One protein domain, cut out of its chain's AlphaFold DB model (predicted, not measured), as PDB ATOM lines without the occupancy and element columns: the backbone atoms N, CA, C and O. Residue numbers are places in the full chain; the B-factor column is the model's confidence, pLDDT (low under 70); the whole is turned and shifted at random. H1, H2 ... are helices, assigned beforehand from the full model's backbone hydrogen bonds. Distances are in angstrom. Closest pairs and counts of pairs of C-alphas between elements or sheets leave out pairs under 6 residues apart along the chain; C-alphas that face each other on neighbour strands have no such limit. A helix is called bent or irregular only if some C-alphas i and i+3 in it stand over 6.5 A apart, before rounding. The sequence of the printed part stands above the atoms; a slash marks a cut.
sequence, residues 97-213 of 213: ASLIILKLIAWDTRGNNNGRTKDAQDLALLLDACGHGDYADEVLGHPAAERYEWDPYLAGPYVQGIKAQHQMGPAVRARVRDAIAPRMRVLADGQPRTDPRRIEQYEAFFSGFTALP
ATOM      1  N   ALA A  97     135.270 216.569 212.986       96.75
ATOM      2  CA  ALA A  97     135.754 217.852 212.484       96.75
ATOM      3  C   ALA A  97     135.421 219.026 213.426       96.75
ATOM      4  O   ALA A  97     136.288 219.847 213.725       96.75
ATOM      5  N   SER A  98     134.188 219.084 213.941       96.19
ATOM      6  CA  SER A  98     133.777 220.104 214.912       96.19
ATOM      7  C   SER A  98     134.522 219.964 216.248       96.19
ATOM      8  O   SER A  98     134.988 220.964 216.789       96.19
ATOM      9  N   LEU A  99     134.697 218.739 216.762       95.62
ATOM     10  CA  LEU A  99     135.434 218.482 218.008       95.62
ATOM     11  C   LEU A  99     136.892 218.944 217.927       95.62
ATOM     12  O   LEU A  99     137.390 219.542 218.882       95.62
ATOM     13  N   ILE A 100     137.563 218.717 216.792       95.75
ATOM     14  CA  ILE A 100     138.939 219.187 216.577       95.75
ATOM     15  C   ILE A 100     139.005 220.714 216.693       95.75
ATOM     16  O   ILE A 100     139.870 221.240 217.391       95.75
ATOM     17  N   ILE A 101     138.070 221.440 216.070       95.56
ATOM     18  CA  ILE A 101     138.038 222.909 216.139       95.56
ATOM     19  C   ILE A 101     137.769 223.405 217.561       95.56
ATOM     20  O   ILE A 101     138.497 224.274 218.043       95.56
ATOM     21  N   LEU A 102     136.783 222.832 218.255       93.06
ATOM     22  CA  LEU A 102     136.477 223.204 219.639       93.06
ATOM     23  C   LEU A 102     137.685 222.982 220.561       93.06
ATOM     24  O   LEU A 102     137.995 223.829 221.398       93.06
ATOM     25  N   LYS A 103     138.425 221.884 220.372       91.50
ATOM     26  CA  LYS A 103     139.647 221.614 221.142       91.50
ATOM     27  C   LYS A 103     140.802 222.547 220.782       91.50
ATOM     28  O   LYS A 103     141.543 222.943 221.678       91.50
ATOM     29  N   LEU A 104     140.944 222.947 219.517       91.81
ATOM     30  CA  LEU A 104     141.930 223.951 219.098       91.81
ATOM     31  C   LEU A 104     141.668 225.309 219.761       91.81
ATOM     32  O   LEU A 104     142.605 225.945 220.244       91.81
ATOM     33  N   ILE A 105     140.403 225.729 219.817       90.44
ATOM     34  CA  ILE A 105     139.984 226.964 220.488       90.44
ATOM     35  C   ILE A 105     140.253 226.867 221.993       90.44
ATOM     36  O   ILE A 105     140.911 227.743 222.551       90.44
ATOM     37  N   ALA A 106     139.841 225.773 222.640       86.12
ATOM     38  CA  ALA A 106     140.092 225.561 224.066       86.12
ATOM     39  C   ALA A 106     141.594 225.577 224.408       86.12
ATOM     40  O   ALA A 106     142.004 226.210 225.384       86.12
ATOM     41  N   TRP A 107     142.423 224.921 223.587       87.31
ATOM     42  CA  TRP A 107     143.880 224.924 223.730       87.31
ATOM     43  C   TRP A 107     144.471 226.337 223.650       87.31
ATOM     44  O   TRP A 107     145.366 226.669 224.431       87.31
ATOM     45  N   ASP A 108     143.978 227.162 222.724       86.62
ATOM     46  CA  ASP A 108     144.416 228.547 222.556       86.62
ATOM     47  C   ASP A 108     144.093 229.385 223.799       86.62
ATOM     48  O   ASP A 108     144.992 229.964 224.415       86.62
ATOM     49  N   THR A 109     142.829 229.358 224.228       83.94
ATOM     50  CA  THR A 109     142.324 230.152 225.356       83.94
ATOM     51  C   THR A 109     143.020 229.795 226.673       83.94
ATOM     52  O   THR A 109     143.271 230.659 227.512       83.94
ATOM     53  N   ARG A 110     143.413 228.529 226.861       78.00
ATOM     54  CA  ARG A 110     144.061 228.054 228.098       78.00
ATOM     55  C   ARG A 110     145.540 228.439 228.231       78.00
ATOM     56  O   ARG A 110     146.102 228.286 229.322       78.00
ATOM     57  N   GLY A 111     146.180 228.962 227.183       72.94
ATOM     58  CA  GLY A 111     147.526 229.538 227.269       72.94
ATOM     59  C   GLY A 111     148.574 228.577 227.850       72.94
ATOM     60  O   GLY A 111     148.746 227.475 227.350       72.94
ATOM     61  N   ASN A 112     149.311 228.983 228.892       63.75
ATOM     62  CA  ASN A 112     150.370 228.176 229.538       63.75
ATOM     63  C   ASN A 112     149.892 227.363 230.759       63.75
ATOM     64  O   ASN A 112     150.717 226.853 231.517       63.75
ATOM     65  N   ASN A 113     148.583 227.245 230.980       66.19
ATOM     66  CA  ASN A 113     148.054 226.545 232.149       66.19
ATOM     67  C   ASN A 113     148.100 225.018 231.967       66.19
ATOM     68  O   ASN A 113     148.178 224.513 230.849       66.19
ATOM     69  N   ASN A 114     147.961 224.262 233.064       62.75
ATOM     70  CA  ASN A 114     147.937 222.787 233.053       62.75
ATOM     71  C   ASN A 114     146.883 222.180 232.098       62.75
ATOM     72  O   ASN A 114     147.021 221.028 231.688       62.75
ATOM     73  N   GLY A 115     145.840 222.935 231.729       66.25
ATOM     74  CA  GLY A 115     144.858 222.529 230.718       66.25
ATOM     75  C   GLY A 115     145.468 222.347 229.324       66.25
ATOM     76  O   GLY A 115     145.106 221.407 228.624       66.25
ATOM     77  N   ARG A 116     146.482 223.145 228.967       75.12
ATOM     78  CA  ARG A 116     147.086 223.165 227.629       75.12
ATOM     79  C   ARG A 116     147.630 221.803 227.189       75.12
ATOM     80  O   ARG A 116     147.436 221.397 226.046       75.12
ATOM     81  N   THR A 117     148.308 221.085 228.085       77.81
ATOM     82  CA  THR A 117     148.857 219.752 227.784       77.81
ATOM     83  C   THR A 117     147.751 218.718 227.583       77.81
ATOM     84  O   THR A 117     147.873 217.869 226.703       77.81
ATOM     85  N   LYS A 118     146.659 218.801 228.355       80.38
ATOM     86  CA  LYS A 118     145.507 217.900 228.204       80.38
ATOM     87  C   LYS A 118     144.790 218.131 226.876       80.38
ATOM     88  O   LYS A 118     144.506 217.166 226.178       80.38
ATOM     89  N   ASP A 119     144.566 219.388 226.496       83.25
ATOM     90  CA  ASP A 119     143.919 219.707 225.219       83.25
ATOM     91  C   ASP A 119     144.792 219.311 224.024       83.25
ATOM     92  O   ASP A 119     144.276 218.825 223.023       83.25
ATOM     93  N   ALA A 120     146.121 219.428 224.140       83.00
ATOM     94  CA  ALA A 120     147.025 218.886 223.132       83.00
ATOM     95  C   ALA A 120     146.855 217.360 223.005       83.00
ATOM     96  O   ALA A 120     146.671 216.863 221.897       83.00
ATOM     97  N   GLN A 121     146.870 216.615 224.116       83.81
ATOM     98  CA  GLN A 121     146.653 215.159 224.105       83.81
ATOM     99  C   GLN A 121     145.297 214.779 223.492       83.81
ATOM    100  O   GLN A 121     145.238 213.857 222.681       83.81
ATOM    101  N   ASP A 122     144.230 215.512 223.822       86.69
ATOM    102  CA  ASP A 122     142.910 215.328 223.209       86.69
ATOM    103  C   ASP A 122     142.949 215.541 221.701       86.69
ATOM    104  O   ASP A 122     142.429 214.719 220.950       86.69
ATOM    105  N   LEU A 123     143.604 216.609 221.243       89.31
ATOM    106  CA  LEU A 123     143.779 216.871 219.817       89.31
ATOM    107  C   LEU A 123     144.531 215.743 219.115       89.31
ATOM    108  O   LEU A 123     144.136 215.362 218.018       89.31
ATOM    109  N   ALA A 124     145.556 215.163 219.743       87.50
ATOM    110  CA  ALA A 124     146.243 214.009 219.172       87.50
ATOM    111  C   ALA A 124     145.304 212.806 219.005       87.50
ATOM    112  O   ALA A 124     145.250 212.219 217.926       87.50
ATOM    113  N   LEU A 125     144.513 212.480 220.030       89.81
ATOM    114  CA  LEU A 125     143.550 211.378 219.954       89.81
ATOM    115  C   LEU A 125     142.483 211.615 218.877       89.81
ATOM    116  O   LEU A 125     142.146 210.696 218.134       89.81
ATOM    117  N   LEU A 126     141.971 212.844 218.771       93.62
ATOM    118  CA  LEU A 126     140.995 213.210 217.743       93.62
ATOM    119  C   LEU A 126     141.594 213.113 216.337       93.62
ATOM    120  O   LEU A 126     140.950 212.587 215.433       93.62
ATOM    121  N   LEU A 127     142.830 213.578 216.144       93.12
ATOM    122  CA  LEU A 127     143.498 213.476 214.850       93.12
ATOM    123  C   LEU A 127     143.822 212.030 214.474       93.12
ATOM    124  O   LEU A 127     143.669 211.667 213.309       93.12
ATOM    125  N   ASP A 128     144.199 211.196 215.444       92.00
ATOM    126  CA  ASP A 128     144.404 209.767 215.212       92.00
ATOM    127  C   ASP A 128     143.092 209.103 214.793       92.00
ATOM    128  O   ASP A 128     143.073 208.337 213.830       92.00
ATOM    129  N   ALA A 129     141.974 209.449 215.435       93.81
ATOM    130  CA  ALA A 129     140.657 208.922 215.086       93.81
ATOM    131  C   ALA A 129     140.255 209.196 213.624       93.81
ATOM    132  O   ALA A 129     139.532 208.387 213.046       93.81
ATOM    133  N   CYS A 130     140.768 210.262 212.993       95.00
ATOM    134  CA  CYS A 130     140.492 210.578 211.587       95.00
ATOM    135  C   CYS A 130     140.887 209.457 210.612       95.00
ATOM    136  O   CYS A 130     140.351 209.397 209.509       95.00
ATOM    137  N   GLY A 131     141.852 208.612 210.988       92.31
ATOM    138  CA  GLY A 131     142.347 207.503 210.174       92.31
ATOM    139  C   GLY A 131     141.815 206.128 210.587       92.31
ATOM    140  O   GLY A 131     142.405 205.125 210.191       92.31
ATOM    141  N   HIS A 132     140.755 206.053 211.401       91.25
ATOM    142  CA  HIS A 132     140.233 204.793 211.946       91.25
ATOM    143  C   HIS A 132     138.723 204.621 211.726       91.25
ATOM    144  O   HIS A 132     137.975 205.593 211.652       91.25
ATOM    145  N   GLY A 133     138.269 203.362 211.689       90.44
ATOM    146  CA  GLY A 133     136.848 203.006 211.591       90.44
ATOM    147  C   GLY A 133     136.164 203.636 210.376       90.44
ATOM    148  O   GLY A 133     136.770 203.739 209.313       90.44
ATOM    149  N   ASP A 134     134.936 204.115 210.564       89.06
ATOM    150  CA  ASP A 134     134.133 204.743 209.505       89.06
ATOM    151  C   ASP A 134     134.838 205.955 208.857       89.06
ATOM    152  O   ASP A 134     134.636 206.236 207.675       89.06
ATOM    153  N   TYR A 135     135.715 206.652 209.594       91.94
ATOM    154  CA  TYR A 135     136.502 207.764 209.048       91.94
ATOM    155  C   TYR A 135     137.597 207.288 208.087       91.94
ATOM    156  O   TYR A 135     137.869 207.958 207.094       91.94
ATOM    157  N   ALA A 136     138.202 206.123 208.339       90.06
ATOM    158  CA  ALA A 136     139.165 205.526 207.415       90.06
ATOM    159  C   ALA A 136     138.494 205.133 206.093       90.06
ATOM    160  O   ALA A 136     139.031 205.412 205.021       90.06
ATOM    161  N   ASP A 137     137.305 204.535 206.167       90.50
ATOM    162  CA  ASP A 137     136.543 204.117 204.989       90.50
ATOM    163  C   ASP A 137     136.142 205.320 204.124       90.50
ATOM    164  O   ASP A 137     136.276 205.288 202.899       90.50
ATOM    165  N   GLU A 138     135.721 206.416 204.759       91.00
ATOM    166  CA  GLU A 138     135.461 207.678 204.069       91.00
ATOM    167  C   GLU A 138     136.705 208.200 203.337       91.00
ATOM    168  O   GLU A 138     136.627 208.611 202.176       91.00
ATOM    169  N   VAL A 139     137.858 208.177 204.006       91.62
ATOM    170  CA  VAL A 139     139.124 208.660 203.447       91.62
ATOM    171  C   VAL A 139     139.519 207.870 202.208       91.62
ATOM    172  O   VAL A 139     139.908 208.484 201.217       91.62
ATOM    173  N   LEU A 140     139.369 206.542 202.224       88.06
ATOM    174  CA  LEU A 140     139.666 205.680 201.074       88.06
ATOM    175  C   LEU A 140     138.814 206.020 199.839       88.06
ATOM    176  O   LEU A 140     139.247 205.791 198.711       88.06
ATOM    177  N   GLY A 141     137.618 206.582 200.031       88.69
ATOM    178  CA  GLY A 141     136.760 207.068 198.949       88.69
ATOM    179  C   GLY A 141     137.062 208.496 198.475       88.69
ATOM    180  O   GLY A 141     136.464 208.950 197.498       88.69
ATOM    181  N   HIS A 142     137.954 209.225 199.149       93.31
ATOM    182  CA  HIS A 142     138.212 210.642 198.904       93.31
ATOM    183  C   HIS A 142     139.485 210.862 198.058       93.31
ATOM    184  O   HIS A 142     140.494 210.198 198.294       93.31
ATOM    185  N   PRO A 143     139.542 211.871 197.157       92.00
ATOM    186  CA  PRO A 143     140.758 212.201 196.388       92.00
ATOM    187  C   PRO A 143     142.007 212.507 197.235       92.00
ATOM    188  O   PRO A 143     143.135 212.480 196.750       92.00
ATOM    189  N   ALA A 144     141.814 212.807 198.521       91.62
ATOM    190  CA  ALA A 144     142.905 213.024 199.468       91.62
ATOM    191  C   ALA A 144     143.705 211.750 199.765       91.62
ATOM    192  O   ALA A 144     144.866 211.871 200.150       91.62
ATOM    193  N   ALA A 145     143.123 210.560 199.583       93.38
ATOM    194  CA  ALA A 145     143.856 209.316 199.766       93.38
ATOM    195  C   ALA A 145     145.060 209.259 198.822       93.38
ATOM    196  O   ALA A 145     146.180 209.091 199.286       93.38
ATOM    197  N   GLU A 146     144.868 209.516 197.526       95.50
ATOM    198  CA  GLU A 146     145.970 209.533 196.555       95.50
ATOM    199  C   GLU A 146     147.017 210.610 196.886       95.50
ATOM    200  O   GLU A 146     148.215 210.335 196.848       95.50
ATOM    201  N   ARG A 147     146.576 211.810 197.293       94.12
ATOM    202  CA  ARG A 147     147.464 212.921 197.693       94.12
ATOM    203  C   ARG A 147     148.455 212.533 198.792       94.12
ATOM    204  O   ARG A 147     149.571 213.045 198.799       94.12
ATOM    205  N   TYR A 148     148.032 211.689 199.725       95.69
ATOM    206  CA  TYR A 148     148.845 211.235 200.852       95.69
ATOM    207  C   TYR A 148     149.245 209.761 200.714       95.69
ATOM    208  O   TYR A 148     149.440 209.088 201.719       95.69
ATOM    209  N   GLU A 149     149.355 209.250 199.484       95.94
ATOM    210  CA  GLU A 149     149.828 207.887 199.194       95.94
ATOM    211  C   GLU A 149     149.059 206.788 199.946       95.94
ATOM    212  O   GLU A 149     149.612 205.768 200.348       95.94
ATOM    213  N   TRP A 150     147.754 206.997 200.116       94.25
ATOM    214  CA  TRP A 150     146.842 206.121 200.848       94.25
ATOM    215  C   TRP A 150     147.201 205.958 202.328       94.25
ATOM    216  O   TRP A 150     146.793 204.977 202.945       94.25
ATOM    217  N   ASP A 151     147.923 206.918 202.912       94.56
ATOM    218  CA  ASP A 151     148.194 206.961 204.345       94.56
ATOM    219  C   ASP A 151     147.012 207.598 205.105       94.56
ATOM    220  O   ASP A 151     146.873 208.832 205.115       94.56
ATOM    221  N   PRO A 152     146.153 206.803 205.780       93.06
ATOM    222  CA  PRO A 152     145.007 207.333 206.517       93.06
ATOM    223  C   PRO A 152     145.432 208.225 207.689       93.06
ATOM    224  O   PRO A 152     144.652 209.083 208.103       93.06
ATOM    225  N   TYR A 153     146.669 208.078 208.185       93.50
ATOM    226  CA  TYR A 153     147.205 208.917 209.251       93.50
ATOM    227  C   TYR A 153     147.297 210.387 208.829       93.50
ATOM    228  O   TYR A 153     147.116 211.259 209.671       93.50
ATOM    229  N   LEU A 154     147.524 210.677 207.540       95.88
ATOM    230  CA  LEU A 154     147.603 212.044 207.006       95.88
ATOM    231  C   LEU A 154     146.363 212.436 206.194       95.88
ATOM    232  O   LEU A 154     145.856 213.553 206.332       95.88
ATOM    233  N   ALA A 155     145.836 211.518 205.383       96.81
ATOM    234  CA  ALA A 155     144.656 211.778 204.564       96.81
ATOM    235  C   ALA A 155     143.404 212.038 205.420       96.81
ATOM    236  O   ALA A 155     142.625 212.935 205.097       96.81
ATOM    237  N   GLY A 156     143.242 211.321 206.538       97.06
ATOM    238  CA  GLY A 156     142.144 211.523 207.487       97.06
ATOM    239  C   GLY A 156     142.069 212.944 208.030       97.06
ATOM    240  O   GLY A 156     141.064 213.624 207.807       97.06
ATOM    241  N   PRO A 157     143.118 213.431 208.711       97.00
ATOM    242  CA  PRO A 157     143.186 214.809 209.181       97.00
ATOM    243  C   PRO A 157     142.892 215.834 208.087       97.00
ATOM    244  O   PRO A 157     142.126 216.762 208.324       97.00
ATOM    245  N   TYR A 158     143.435 215.653 206.880       97.12
ATOM    246  CA  TYR A 158     143.167 216.555 205.758       97.12
ATOM    247  C   TYR A 158     141.678 216.600 205.381       97.12
ATOM    248  O   TYR A 158     141.106 217.686 205.254       97.12
ATOM    249  N   VAL A 159     141.025 215.440 205.256       97.00
ATOM    250  CA  VAL A 159     139.581 215.353 204.969       97.00
ATOM    251  C   VAL A 159     138.762 216.016 206.080       97.00
ATOM    252  O   VAL A 159     137.862 216.808 205.792       97.00
ATOM    253  N   GLN A 160     139.097 215.765 207.349       97.44
ATOM    254  CA  GLN A 160     138.419 216.411 208.478       97.44
ATOM    255  C   GLN A 160     138.680 217.924 208.524       97.44
ATOM    256  O   GLN A 160     137.790 218.676 208.912       97.44
ATOM    257  N   GLY A 161     139.842 218.390 208.062       96.88
ATOM    258  CA  GLY A 161     140.137 219.810 207.876       96.88
ATOM    259  C   GLY A 161     139.182 220.473 206.881       96.88
ATOM    260  O   GLY A 161     138.563 221.484 207.208       96.88
ATOM    261  N   ILE A 162     138.984 219.869 205.704       96.44
ATOM    262  CA  ILE A 162     138.016 220.354 204.699       96.44
ATOM    263  C   ILE A 162     136.598 220.386 205.283       96.44
ATOM    264  O   ILE A 162     135.850 221.347 205.094       96.44
ATOM    265  N   LYS A 163     136.201 219.342 206.016       96.12
ATOM    266  CA  LYS A 163     134.891 219.311 206.685       96.12
ATOM    267  C   LYS A 163     134.751 220.435 207.700       96.12
ATOM    268  O   LYS A 163     133.761 221.160 207.666       96.12
ATOM    269  N   ALA A 164     135.745 220.614 208.563       96.50
ATOM    270  CA  ALA A 164     135.752 221.667 209.568       96.50
ATOM    271  C   ALA A 164     135.618 223.054 208.921       96.50
ATOM    272  O   ALA A 164     134.862 223.891 209.407       96.50
ATOM    273  N   GLN A 165     136.271 223.290 207.783       95.06
ATOM    274  CA  GLN A 165     136.123 224.539 207.039       95.06
ATOM    275  C   GLN A 165     134.677 224.783 206.574       95.06
ATOM    276  O   GLN A 165     134.192 225.909 206.649       95.06
ATOM    277  N   HIS A 166     133.969 223.752 206.113       94.69
ATOM    278  CA  HIS A 166     132.569 223.889 205.700       94.69
ATOM    279  C   HIS A 166     131.606 224.051 206.880       94.69
ATOM    280  O   HIS A 166     130.587 224.725 206.746       94.69
ATOM    281  N   GLN A 167     131.925 223.444 208.021       95.06
ATOM    282  CA  GLN A 167     131.072 223.448 209.208       95.06
ATOM    283  C   GLN A 167     131.180 224.740 210.026       95.06
ATOM    284  O   GLN A 167     130.204 225.148 210.645       95.06
ATOM    285  N   MET A 168     132.358 225.368 210.063       94.12
ATOM    286  CA  MET A 168     132.619 226.516 210.935       94.12
ATOM    287  C   MET A 168     132.281 227.842 210.260       94.12
ATOM    288  O   MET A 168     132.614 228.050 209.092       94.12
ATOM    289  N   GLY A 169     131.700 228.782 211.005       92.38
ATOM    290  CA  GLY A 169     131.368 230.118 210.526       92.38
ATOM    291  C   GLY A 169     132.604 230.986 210.226       92.38
ATOM    292  O   GLY A 169     133.721 230.677 210.650       92.38
ATOM    293  N   PRO A 170     132.447 232.117 209.505       91.62
ATOM    294  CA  PRO A 170     133.571 232.951 209.067       91.62
ATOM    295  C   PRO A 170     134.495 233.426 210.196       91.62
ATOM    296  O   PRO A 170     135.711 233.443 210.008       91.62
ATOM    297  N   ALA A 171     133.935 233.786 211.354       90.62
ATOM    298  CA  ALA A 171     134.700 234.264 212.505       90.62
ATOM    299  C   ALA A 171     135.587 233.159 213.098       90.62
ATOM    300  O   ALA A 171     136.788 233.361 213.282       90.62
ATOM    301  N   VAL A 172     135.024 231.965 213.309       92.31
ATOM    302  CA  VAL A 172     135.764 230.795 213.804       92.31
ATOM    303  C   VAL A 172     136.850 230.388 212.811       92.31
ATOM    304  O   VAL A 172     137.997 230.177 213.204       92.31
ATOM    305  N   ARG A 173     136.538 230.372 211.508       93.75
ATOM    306  CA  ARG A 173     137.536 230.096 210.463       93.75
ATOM    307  C   ARG A 173     138.694 231.080 210.480       93.75
ATOM    308  O   ARG A 173     139.844 230.653 210.406       93.75
ATOM    309  N   ALA A 174     138.402 232.376 210.577       91.88
ATOM    310  CA  ALA A 174     139.429 233.407 210.649       91.88
ATOM    311  C   ALA A 174     140.305 233.217 211.893       91.88
ATOM    312  O   ALA A 174     141.522 233.174 211.772       91.88
ATOM    313  N   ARG A 175     139.704 232.991 213.066       91.00
ATOM    314  CA  ARG A 175     140.449 232.745 214.306       91.00
ATOM    315  C   ARG A 175     141.374 231.533 214.205       91.00
ATOM    316  O   ARG A 175     142.558 231.635 214.520       91.00
ATOM    317  N   VAL A 176     140.856 230.393 213.747       91.56
ATOM    318  CA  VAL A 176     141.648 229.162 213.625       91.56
ATOM    319  C   VAL A 176     142.797 229.355 212.636       91.56
ATOM    320  O   VAL A 176     143.932 228.991 212.941       91.56
ATOM    321  N   ARG A 177     142.537 229.979 211.483       90.62
ATOM    322  CA  ARG A 177     143.554 230.235 210.455       90.62
ATOM    323  C   ARG A 177     144.610 231.246 210.902       90.62
ATOM    324  O   ARG A 177     145.794 231.007 210.699       90.62
ATOM    325  N   ASP A 178     144.188 232.363 211.481       87.81
ATOM    326  CA  ASP A 178     145.050 233.535 211.665       87.81
ATOM    327  C   ASP A 178     145.749 233.530 213.032       87.81
ATOM    328  O   ASP A 178     146.879 234.004 213.144       87.81
ATOM    329  N   ALA A 179     145.117 232.966 214.068       84.50
ATOM    330  CA  ALA A 179     145.661 232.954 215.427       84.50
ATOM    331  C   ALA A 179     146.191 231.579 215.858       84.50
ATOM    332  O   ALA A 179     147.214 231.508 216.547       84.50
ATOM    333  N   ILE A 180     145.515 230.485 215.494       84.75
ATOM    334  CA  ILE A 180     145.831 229.148 216.028       84.75
ATOM    335  C   ILE A 180     146.828 228.404 215.138       84.75
ATOM    336  O   ILE A 180     147.869 227.967 215.632       84.75
ATOM    337  N   ALA A 181     146.559 228.302 213.834       84.12
ATOM    338  CA  ALA A 181     147.392 227.553 212.892       84.12
ATOM    339  C   ALA A 181     148.887 227.950 212.933       84.12
ATOM    340  O   ALA A 181     149.731 227.050 212.983       84.12
ATOM    341  N   PRO A 182     149.272 229.243 213.040       85.19
ATOM    342  CA  PRO A 182     150.684 229.626 213.132       85.19
ATOM    343  C   PRO A 182     151.412 229.075 214.370       85.19
ATOM    344  O   PRO A 182     152.639 228.988 214.381       85.19
ATOM    345  N   ARG A 183     150.675 228.695 215.423       83.19
ATOM    346  CA  ARG A 183     151.220 228.171 216.686       83.19
ATOM    347  C   ARG A 183     151.158 226.646 216.793       83.19
ATOM    348  O   ARG A 183     151.530 226.111 217.837       83.19
ATOM    349  N   MET A 184     150.765 225.934 215.735       77.50
ATOM    350  CA  MET A 184     150.603 224.471 215.758       77.50
ATOM    351  C   MET A 184     151.868 223.708 216.185       77.50
ATOM    352  O   MET A 184     151.772 222.653 216.803       77.50
ATOM    353  N   ARG A 185     153.067 224.247 215.929       73.56
ATOM    354  CA  ARG A 185     154.320 223.609 216.373       73.56
ATOM    355  C   ARG A 185     154.435 223.552 217.894       73.56
ATOM    356  O   ARG A 185     154.780 222.514 218.438       73.56
ATOM    357  N   VAL A 186     154.016 224.615 218.583       75.88
ATOM    358  CA  VAL A 186     153.957 224.640 220.056       75.88
ATOM    359  C   VAL A 186     152.966 223.600 220.582       75.88
ATOM    360  O   VAL A 186     153.146 223.044 221.662       75.88
ATOM    361  N   LEU A 187     151.907 223.338 219.818       70.88
ATOM    362  CA  LEU A 187     150.897 222.341 220.147       70.88
ATOM    363  C   LEU A 187     151.458 220.917 220.036       70.88
ATOM    364  O   LEU A 187     151.224 220.102 220.928       70.88
ATOM    365  N   ALA A 188     152.249 220.643 218.996       68.94
ATOM    366  CA  ALA A 188     152.946 219.372 218.834       68.94
ATOM    367  C   ALA A 188     154.015 219.155 219.923       68.94
ATOM    368  O   ALA A 188     154.063 218.081 220.517       68.94
ATOM    369  N   ASP A 189     154.807 220.178 220.254       66.31
ATOM    370  CA  ASP A 189     155.895 220.082 221.242       66.31
ATOM    371  C   ASP A 189     155.402 219.870 222.687       66.31
ATOM    372  O   ASP A 189     156.134 219.372 223.542       66.31
ATOM    373  N   GLY A 190     154.148 220.230 222.979       62.47
ATOM    374  CA  GLY A 190     153.541 220.111 224.306       62.47
ATOM    375  C   GLY A 190     153.222 218.681 224.761       62.47
ATOM    376  O   GLY A 190     152.684 218.519 225.860       62.47
ATOM    377  N   GLN A 191     153.515 217.651 223.956       63.12
ATOM    378  CA  GLN A 191     153.174 216.263 224.274       63.12
ATOM    379  C   GLN A 191     154.390 215.418 224.688       63.12
ATOM    380  O   GLN A 191     155.326 215.237 223.906       63.12
ATOM    381  N   PRO A 192     154.389 214.825 225.898       49.22
ATOM    382  CA  PRO A 192     155.428 213.887 226.295       49.22
ATOM    383  C   PRO A 192     155.248 212.577 225.510       49.22
ATOM    384  O   PRO A 192     154.311 211.830 225.778       49.22
ATOM    385  N   ARG A 193     156.187 212.292 224.594       54.28
ATOM    386  CA  ARG A 193     156.195 211.181 223.610       54.28
ATOM    387  C   ARG A 193     155.346 211.465 222.368       54.28
ATOM    388  O   ARG A 193     154.331 210.817 222.132       54.28
ATOM    389  N   THR A 194     155.778 212.419 221.555       59.94
ATOM    390  CA  THR A 194     155.202 212.615 220.227       59.94
ATOM    391  C   THR A 194     155.598 211.480 219.295       59.94
ATOM    392  O   THR A 194     156.772 211.134 219.164       59.94
ATOM    393  N   ASP A 195     154.601 210.918 218.612       70.38
ATOM    394  CA  ASP A 195     154.828 210.330 217.297       70.38
ATOM    395  C   ASP A 195     155.624 211.355 216.463       70.38
ATOM    396  O   ASP A 195     155.187 212.510 216.370       70.38
ATOM    397  N   PRO A 196     156.788 210.999 215.889       74.88
ATOM    398  CA  PRO A 196     157.599 211.935 215.112       74.88
ATOM    399  C   PRO A 196     156.825 212.569 213.945       74.88
ATOM    400  O   PRO A 196     157.158 213.675 213.523       74.88
ATOM    401  N   ARG A 197     155.757 211.918 213.474       86.62
ATOM    402  CA  ARG A 197     154.890 212.376 212.384       86.62
ATOM    403  C   ARG A 197     153.722 213.240 212.858       86.62
ATOM    404  O   ARG A 197     152.869 213.625 212.066       86.62
ATOM    405  N   ARG A 198     153.630 213.562 214.152       88.12
ATOM    406  CA  ARG A 198     152.513 214.352 214.702       88.12
ATOM    407  C   ARG A 198     152.401 215.739 214.066       88.12
ATOM    408  O   ARG A 198     151.298 216.219 213.834       88.12
ATOM    409  N   ILE A 199     153.534 216.374 213.769       87.75
ATOM    410  CA  ILE A 199     153.551 217.673 213.083       87.75
ATOM    411  C   ILE A 199     152.943 217.544 211.681       87.75
ATOM    412  O   ILE A 199     152.096 218.359 211.330       87.75
ATOM    413  N   GLU A 200     153.293 216.493 210.931       91.88
ATOM    414  CA  GLU A 200     152.729 216.219 209.598       91.88
ATOM    415  C   GLU A 200     151.204 216.072 209.660       91.88
ATOM    416  O   GLU A 200     150.487 216.539 208.779       91.88
ATOM    417  N   GLN A 201     150.692 215.464 210.731       92.31
ATOM    418  CA  GLN A 201     149.263 215.268 210.940       92.31
ATOM    419  C   GLN A 201     148.512 216.591 211.168       92.31
ATOM    420  O   GLN A 201     147.460 216.824 210.569       92.31
ATOM    421  N   TYR A 202     149.070 217.485 211.996       91.69
ATOM    422  CA  TYR A 202     148.539 218.842 212.162       91.69
ATOM    423  C   TYR A 202     148.615 219.627 210.849       91.69
ATOM    424  O   TYR A 202     147.644 220.274 210.462       91.69
ATOM    425  N   GLU A 203     149.742 219.546 210.140       92.25
ATOM    426  CA  GLU A 203     149.931 220.195 208.841       92.25
ATOM    427  C   GLU A 203     148.918 219.697 207.804       92.25
ATOM    428  O   GLU A 203     148.351 220.504 207.067       92.25
ATOM    429  N   ALA A 204     148.624 218.396 207.782       95.38
ATOM    430  CA  ALA A 204     147.597 217.822 206.923       95.38
ATOM    431  C   ALA A 204     146.206 218.374 207.265       95.38
ATOM    432  O   ALA A 204     145.512 218.855 206.365       95.38
ATOM    433  N   PHE A 205     145.829 218.403 208.551       96.12
ATOM    434  CA  PHE A 205     144.567 219.010 208.988       96.12
ATOM    435  C   PHE A 205     144.447 220.473 208.550       96.12
ATOM    436  O   PHE A 205     143.473 220.848 207.894       96.12
ATOM    437  N   PHE A 206     145.449 221.305 208.847       94.56
ATOM    438  CA  PHE A 206     145.407 222.724 208.488       94.56
ATOM    439  C   PHE A 206     145.479 222.955 206.976       94.56
ATOM    440  O   PHE A 206     144.839 223.882 206.478       94.56
ATOM    441  N   SER A 207     146.189 222.106 206.225       94.50
ATOM    442  CA  SER A 207     146.178 222.150 204.760       94.50
ATOM    443  C   SER A 207     144.791 221.855 204.193       94.50
ATOM    444  O   SER A 207     144.442 222.439 203.170       94.50
ATOM    445  N   GLY A 208     144.021 220.966 204.821       95.25
ATOM    446  CA  GLY A 208     142.624 220.727 204.462       95.25
ATOM    447  C   GLY A 208     141.734 221.904 204.849       95.25
ATOM    448  O   GLY A 208     140.975 222.402 204.030       95.25
ATOM    449  N   PHE A 209     141.891 222.415 206.072       95.31
ATOM    450  CA  PHE A 209     141.089 223.517 206.618       95.31
ATOM    451  C   PHE A 209     141.249 224.849 205.870       95.31
ATOM    452  O   PHE A 209     140.364 225.705 205.893       95.31
ATOM    453  N   THR A 210     142.404 225.048 205.236       90.75
ATOM    454  CA  THR A 210     142.738 226.263 204.479       90.75
ATOM    455  C   THR A 210     142.645 226.075 202.969       90.75
ATOM    456  O   THR A 210     142.892 227.034 202.233       90.75
ATOM    457  N   ALA A 211     142.289 224.877 202.494       87.06
ATOM    458  CA  ALA A 211     142.060 224.644 201.077       87.06
ATOM    459  C   ALA A 211     140.946 225.582 200.593       87.06
ATOM    460  O   ALA A 211     139.925 225.749 201.253       87.06
ATOM    461  N   LEU A 212     141.145 226.263 199.468       64.81
ATOM    462  CA  LEU A 212     140.052 227.038 198.885       64.81
ATOM    463  C   LEU A 212     138.959 226.056 198.423       64.81
ATOM    464  O   LEU A 212     139.321 225.043 197.818       64.81
ATOM    465  N   PRO A 213     137.675 226.320 198.723       56.09
ATOM    466  CA  PRO A 213     136.577 225.558 198.141       56.09
ATOM    467  C   PRO A 213     136.505 225.749 196.621       56.09
ATOM    468  O   PRO A 213     136.925 226.826 196.128       56.09
TER     469      PRO A 213
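What this domain is: This is residues 97 to 213 of the 213 residues of the protein "Putative nucleotidyltransferase" of Flexivirga oryzae (UniProt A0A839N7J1). Look for three helices in a triangle, H5 and H7 side by side in the middle and the long kinked H6 folded back along H7, with a hairpin of two helices, H1 and H2, laid crosswise over them. The small helices H3 and H4 pack on H5 near its first residues. The printed part has 117 residues with seven named helices, H1 to H7 in order along the chain, and no named strand; its class is all helix. It is compact and rounded, with a radius of gyration of the C-alphas of 13.3 A and spans of 40 by 34 by 21 A.

How they stand to each other: Start at H6, residues 170 to 189, the longest helix, irregular because C-alphas 182 and 185 are 7.7 A apart, with a kink of 65 degrees near residue 182. It forms a helical hairpin with H7, residues 198 to 209, at a shallow tilt of 11 degrees, opposite ways; the closest C-alphas, of Ala 188 and Ile 199, are 6.0 A apart. From H7 go to the hub, H5, residues 152 to 167, which touches five helices. H5 and H7 run the same way at a shallow tilt of 34.7 degrees, only just short of steep, and their closest C-alphas, of Gly 161 and Phe 209, are 4.0 A apart. H1, residues 97 to 109, touches H5 with residues 97 to 101 alone, about perpendicular at 83 degrees, the C-alphas of Ala 97 and Ala 164 being closest at 4.8 A. H2, residues 115 to 129, forms a helical hairpin with H1 at a shallow tilt of 18 degrees, closest at the C-alphas of Trp 107 and Arg 116, 5.3 A. H3, residues 133 to 140, touches H5 at 89 degrees, about perpendicular, closest at the C-alphas of Val 139 and Gly 156, 5.8 A. H4, residues 144 to 147, touches H5 at the C-alphas of Ala 145 and Ala 155, 5.5 A, while H4 and H6 are apart. Each O i to N i+4 pair is within hydrogen-bond range in H1, H2, H3 and H7; in H5 it is 11 of 12, in H6 10 of 16, and H4 is too short for such a pair.

Where its parts are: Find C-alpha 170 at (133.571, 232.951, 209.067); from there H6 runs 28.5 A to C-alpha 189. H5 measures 21.5 A from first to last C-alpha, H2 21.1 A, H1 19.0 A and H7 16.7 A. H1 begins at C-alpha 97, (135.754, 217.852, 212.484), and H7 ends at C-alpha 209, (141.089, 223.517, 206.618).

The domain as a whole: The two C-alphas farthest apart, of Asn 113 and Gly 141, are 40.1 A from each other. The printed part has no cut and no long link; H6 to H7 is short, the other links tight. The mean pLDDT of the printed part is 86.9, and residues 112 to 115, 188 to 194 and 212 to 213 are under 70.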